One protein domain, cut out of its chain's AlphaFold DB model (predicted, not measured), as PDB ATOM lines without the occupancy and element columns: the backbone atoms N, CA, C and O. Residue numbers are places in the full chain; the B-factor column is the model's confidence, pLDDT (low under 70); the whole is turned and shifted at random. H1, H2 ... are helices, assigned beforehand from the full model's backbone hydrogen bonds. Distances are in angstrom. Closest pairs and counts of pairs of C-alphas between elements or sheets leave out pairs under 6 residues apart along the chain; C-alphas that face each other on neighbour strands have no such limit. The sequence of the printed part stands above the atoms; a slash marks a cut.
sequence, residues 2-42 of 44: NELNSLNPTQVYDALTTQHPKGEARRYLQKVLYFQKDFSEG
ATOM      1  N   ASN A   2     200.223 112.382 192.728       77.44
ATOM      2  CA  ASN A   2     201.354 111.978 191.871       77.44
ATOM      3  C   ASN A   2     201.141 110.625 191.172       77.44
ATOM      4  O   ASN A   2     201.463 110.497 189.999       77.44
ATOM      5  N   GLU A   3     200.534 109.655 191.859       78.19
ATOM      6  CA  GLU A   3     200.226 108.341 191.277       78.19
ATOM      7  C   GLU A   3     199.269 108.450 190.087       78.19
ATOM      8  O   GLU A   3     199.542 107.899 189.030       78.19
ATOM      9  N   LEU A   4     198.196 109.236 190.211       80.31
ATOM     10  CA  LEU A   4     197.210 109.396 189.139       80.31
ATOM     11  C   LEU A   4     197.820 110.024 187.876       80.31
ATOM     12  O   LEU A   4     197.513 109.598 186.771       80.31
ATOM     13  N   ASN A   5     198.735 110.980 188.053       87.75
ATOM     14  CA  ASN A   5     199.448 111.634 186.953       87.75
ATOM     15  C   ASN A   5     200.528 110.746 186.311       87.75
ATOM     16  O   ASN A   5     201.034 111.086 185.247       87.75
ATOM     17  N   SER A   6     200.900 109.636 186.955       91.19
ATOM     18  CA  SER A   6     201.847 108.655 186.410       91.19
ATOM     19  C   SER A   6     201.176 107.539 185.606       91.19
ATOM     20  O   SER A   6     201.862 106.750 184.961       91.19
ATOM     21  N   LEU A   7     199.843 107.459 185.648       90.00
ATOM     22  CA  LEU A   7     199.067 106.431 184.967       90.00
ATOM     23  C   LEU A   7     198.686 106.869 183.552       90.00
ATOM     24  O   LEU A   7     198.310 108.016 183.308       90.00
ATOM     25  N   ASN A   8     198.690 105.914 182.624       93.31
ATOM     26  CA  ASN A   8     198.125 106.119 181.295       93.31
ATOM     27  C   ASN A   8     196.589 106.230 181.370       93.31
ATOM     28  O   ASN A   8     195.981 105.629 182.259       93.31
ATOM     29  N   PRO A   9     195.922 106.900 180.410       90.56
ATOM     30  CA  PRO A   9     194.469 107.108 180.436       90.56
ATOM     31  C   PRO A   9     193.641 105.830 180.637       90.56
ATOM     32  O   PRO A   9     192.680 105.836 181.402       90.56
ATOM     33  N   THR A  10     194.039 104.711 180.024       90.62
ATOM     34  CA  THR A  10     193.393 103.402 180.226       90.62
ATOM     35  C   THR A  10     193.543 102.901 181.663       90.62
ATOM     36  O   THR A  10     192.580 102.444 182.263       90.62
ATOM     37  N   GLN A  11     194.729 103.053 182.256       91.44
ATOM     38  CA  GLN A  11     194.977 102.643 183.639       91.44
ATOM     39  C   GLN A  11     194.208 103.527 184.631       91.44
ATOM     40  O   GLN A  11     193.703 103.031 185.636       91.44
ATOM     41  N   VAL A  12     194.076 104.826 184.337       91.44
ATOM     42  CA  VAL A  12     193.229 105.746 185.112       91.44
ATOM     43  C   VAL A  12     191.761 105.329 185.017       91.44
ATOM     44  O   VAL A  12     191.075 105.267 186.038       91.44
ATOM     45  N   TYR A  13     191.282 105.002 183.814       91.69
ATOM     46  CA  TYR A  13     189.923 104.507 183.604       91.69
ATOM     47  C   TYR A  13     189.657 103.232 184.417       91.69
ATOM     48  O   TYR A  13     188.669 103.173 185.151       91.69
ATOM     49  N   ASP A  14     190.554 102.248 184.370       91.00
ATOM     50  CA  ASP A  14     190.404 100.990 185.112       91.00
ATOM     51  C   ASP A  14     190.422 101.211 186.630       91.00
ATOM     52  O   ASP A  14     189.576 100.678 187.358       91.00
ATOM     53  N   ALA A  15     191.337 102.050 187.123       90.31
ATOM     54  CA  ALA A  15     191.421 102.396 188.539       90.31
ATOM     55  C   ALA A  15     190.116 103.042 189.036       90.31
ATOM     56  O   ALA A  15     189.568 102.646 190.070       90.31
ATOM     57  N   LEU A  16     189.562 103.990 188.277       89.62
ATOM     58  CA  LEU A  16     188.356 104.719 188.668       89.62
ATOM     59  C   LEU A  16     187.059 103.927 188.459       89.62
ATOM     60  O   LEU A  16     186.103 104.141 189.204       89.62
ATOM     61  N   THR A  17     187.004 103.006 187.494       90.62
ATOM     62  CA  THR A  17     185.800 102.203 187.207       90.62
ATOM     63  C   THR A  17     185.757 100.863 187.932       90.62
ATOM     64  O   THR A  17     184.667 100.313 188.077       90.62
ATOM     65  N   THR A  18     186.887 100.364 188.443       89.06
ATOM     66  CA  THR A  18     186.969  99.047 189.100       89.06
ATOM     67  C   THR A  18     187.422  99.143 190.555       89.06
ATOM     68  O   THR A  18     186.799  98.533 191.424       89.06
ATOM     69  N   GLN A  19     188.442  99.946 190.864       88.69
ATOM     70  CA  GLN A  19     189.084  99.952 192.189       88.69
ATOM     71  C   GLN A  19     188.520 101.009 193.150       88.69
ATOM     72  O   GLN A  19     188.749 100.936 194.354       88.69
ATOM     73  N   HIS A  20     187.746 101.979 192.652       89.94
ATOM     74  CA  HIS A  20     187.175 103.024 193.498       89.94
ATOM     75  C   HIS A  20     186.204 102.444 194.558       89.94
ATOM     76  O   HIS A  20     185.292 101.689 194.207       89.94
ATOM     77  N   PRO A  21     186.323 102.828 195.847       92.81
ATOM     78  CA  PRO A  21     185.577 102.201 196.946       92.81
ATOM     79  C   PRO A  21     184.062 102.439 196.879       92.81
ATOM     80  O   PRO A  21     183.277 101.641 197.386       92.81
ATOM     81  N   LYS A  22     183.625 103.532 196.239       93.88
ATOM     82  CA  LYS A  22     182.197 103.844 196.065       93.88
ATOM     83  C   LYS A  22     181.680 103.296 194.739       93.88
ATOM     84  O   LYS A  22     182.075 103.781 193.677       93.88
ATOM     85  N   GLY A  23     180.742 102.351 194.809       93.75
ATOM     86  CA  GLY A  23     180.105 101.750 193.632       93.75
ATOM     87  C   GLY A  23     179.329 102.746 192.763       93.75
ATOM     88  O   GLY A  23     179.351 102.628 191.540       93.75
ATOM     89  N   GLU A  24     178.705 103.755 193.371       93.25
ATOM     90  CA  GLU A  24     177.985 104.809 192.645       93.25
ATOM     91  C   GLU A  24     178.914 105.658 191.777       93.25
ATOM     92  O   GLU A  24     178.576 105.950 190.635       93.25
ATOM     93  N   ALA A  25     180.108 105.992 192.277       93.06
ATOM     94  CA  ALA A  25     181.093 106.758 191.520       93.06
ATOM     95  C   ALA A  25     181.612 105.968 190.306       93.06
ATOM     96  O   ALA A  25     181.690 106.525 189.212       93.06
ATOM     97  N   ARG A  26     181.864 104.656 190.466       95.62
ATOM     98  CA  ARG A  26     182.240 103.759 189.353       95.62
ATOM     99  C   ARG A  26     181.178 103.776 188.251       95.62
ATOM    100  O   ARG A  26     181.486 104.021 187.087       95.62
ATOM    101  N   ARG A  27     179.909 103.581 188.633       94.88
ATOM    102  CA  ARG A  27     178.767 103.609 187.702       94.88
ATOM    103  C   ARG A  27     178.556 104.981 187.069       94.88
ATOM    104  O   ARG A  27     178.186 105.063 185.904       94.88
ATOM    105  N   TYR A  28     178.734 106.056 187.830       96.25
ATOM    106  CA  TYR A  28     178.578 107.415 187.321       96.25
ATOM    107  C   TYR A  28     179.585 107.707 186.209       96.25
ATOM    108  O   TYR A  28     179.184 108.153 185.137       96.25
ATOM    109  N   LEU A  29     180.858 107.366 186.425       94.69
ATOM    110  CA  LEU A  29     181.912 107.575 185.437       94.69
ATOM    111  C   LEU A  29     181.632 106.820 184.129       94.69
ATOM    112  O   LEU A  29     181.725 107.407 183.056       94.69
ATOM    113  N   GLN A  30     181.214 105.554 184.216       93.56
ATOM    114  CA  GLN A  30     180.832 104.761 183.041       93.56
ATOM    115  C   GLN A  30     179.678 105.400 182.256       93.56
ATOM    116  O   GLN A  30     179.758 105.505 181.036       93.56
ATOM    117  N   LYS A  31     178.629 105.876 182.946       96.38
ATOM    118  CA  LYS A  31     177.484 106.542 182.301       96.38
ATOM    119  C   LYS A  31     177.893 107.811 181.558       96.38
ATOM    120  O   LYS A  31     177.455 108.014 180.433       96.38
ATOM    121  N   VAL A  32     178.713 108.656 182.184       96.12
ATOM    122  CA  VAL A  32     179.156 109.922 181.581       96.12
ATOM    123  C   VAL A  32     180.022 109.667 180.354       96.12
ATOM    124  O   VAL A  32     179.809 110.302 179.329       96.12
ATOM    125  N   LEU A  33     180.959 108.719 180.429       94.50
ATOM    126  CA  LEU A  33     181.839 108.400 179.304       94.50
ATOM    127  C   LEU A  33     181.082 107.769 178.135       94.50
ATOM    128  O   LEU A  33     181.353 108.105 176.985       94.50
ATOM    129  N   TYR A  34     180.114 106.898 178.421       94.44
ATOM    130  CA  TYR A  34     179.243 106.327 177.396       94.44
ATOM    131  C   TYR A  34     178.420 107.418 176.700       94.44
ATOM    132  O   TYR A  34     178.469 107.540 175.482       94.44
ATOM    133  N   PHE A  35     177.775 108.291 177.478       95.88
ATOM    134  CA  PHE A  35     177.031 109.428 176.936       95.88
ATOM    135  C   PHE A  35     177.918 110.370 176.113       95.88
ATOM    136  O   PHE A  35     177.535 110.782 175.025       95.88
ATOM    137  N   GLN A  36     179.112 110.708 176.607       95.12
ATOM    138  CA  GLN A  36     180.057 111.561 175.890       95.12
ATOM    139  C   GLN A  36     180.447 110.950 174.541       95.12
ATOM    140  O   GLN A  36     180.538 111.676 173.550       95.12
ATOM    141  N   LYS A  37     180.694 109.636 174.510       94.19
ATOM    142  CA  LYS A  37     181.020 108.911 173.284       94.19
ATOM    143  C   LYS A  37     179.863 108.991 172.292       94.19
ATOM    144  O   LYS A  37     180.063 109.474 171.183       94.19
ATOM    145  N   ASP A  38     178.670 108.599 172.719       95.00
ATOM    146  CA  ASP A  38     177.479 108.591 171.872       95.00
ATOM    147  C   ASP A  38     177.142 109.997 171.348       95.00
ATOM    148  O   ASP A  38     176.838 110.163 170.168       95.00
ATOM    149  N   PHE A  39     177.280 111.024 172.190       95.19
ATOM    150  CA  PHE A  39     177.112 112.425 171.802       95.19
ATOM    151  C   PHE A  39     178.146 112.865 170.757       95.19
ATOM    152  O   PHE A  39     177.807 113.530 169.783       95.19
ATOM    153  N   SER A  40     179.413 112.480 170.937       93.38
ATOM    154  CA  SER A  40     180.492 112.828 169.999       93.38
ATOM    155  C   SER A  40     180.340 112.124 168.648       93.38
ATOM    156  O   SER A  40     180.781 112.649 167.629       93.38
ATOM    157  N   GLU A  41     179.721 110.945 168.639       95.69
ATOM    158  CA  GLU A  41     179.429 110.157 167.438       95.69
ATOM    159  C   GLU A  41     178.123 110.586 166.743       95.69
ATOM    160  O   GLU A  41     177.842 110.116 165.643       95.69
ATOM    161  N   GLY A  42     177.342 111.497 167.339       92.12
ATOM    162  CA  GLY A  42     176.049 111.936 166.799       92.12
ATOM    163  C   GLY A  42     174.946 110.879 166.912       92.12
ATOM    164  O   GLY A  42     173.967 110.928 166.172       92.12
TER     165      GLY A  42
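AT A GLANCE: This is residues 2 to 42 of the 44 residues of the protein "Membrane-bound lytic murein transglycosylase C" of Vibrio campbellii (UniProt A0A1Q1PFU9). A long helix, H3, and a shorter one, H2, make a V-shaped helical hairpin, joined at its point by a tight turn, and the far part of H3, with residues 34 to 40, sticks out as a free arm. A single-turn helix, H1, sits near H2 and well away from H3. The printed part has 41 residues with three named helices, in the order H1, H2, H3, and no named strand; the class is all helix. The whole is loose, with a radius of gyration of the C-alphas of 11.6 A, and flat, with spans of 35 by 22 by 12 A.

HOW THE PARTS SIT: H3, residues 23 to 40, touches H2, residues 9 to 19, with residues 25 to 30 alone. The closest C-alphas of the two are those of Arg 26 and Thr 17, 4.4 A apart. They form a hairpin and run opposite ways at a tilt of 37 degrees, only just steep. H1, residues 2 to 6, is close to H2 but not clearly touching; their closest C-alphas, those of Leu 4 and Val 12, are 6.7 A apart. H1 and H3 are apart. In H1, H2 and H3 every O i to N i+4 pair is within hydrogen-bond range.

IN THESE COORDINATES: H3 has 18 residues and is 26.1 A long from C-alpha 23 at (180.105, 101.750, 193.632) to C-alpha 40 at (180.492, 112.828, 169.999). H2 has 11 residues and measures 14.8 A from first to last C-alpha. H1 has five residues and begins with C-alpha 2 at (201.354, 111.978, 191.871).

THE WHOLE: The two C-alphas farthest apart are those of Asn 2 and Gly 42, 35.6 A. Residues 19 to 24 and 34 to 42 stand free. The links H1 to H2 and H2 to H3 are tight, and the printed part has no cut. The mean pLDDT of the printed part is 91.8, and no printed residue is under 70.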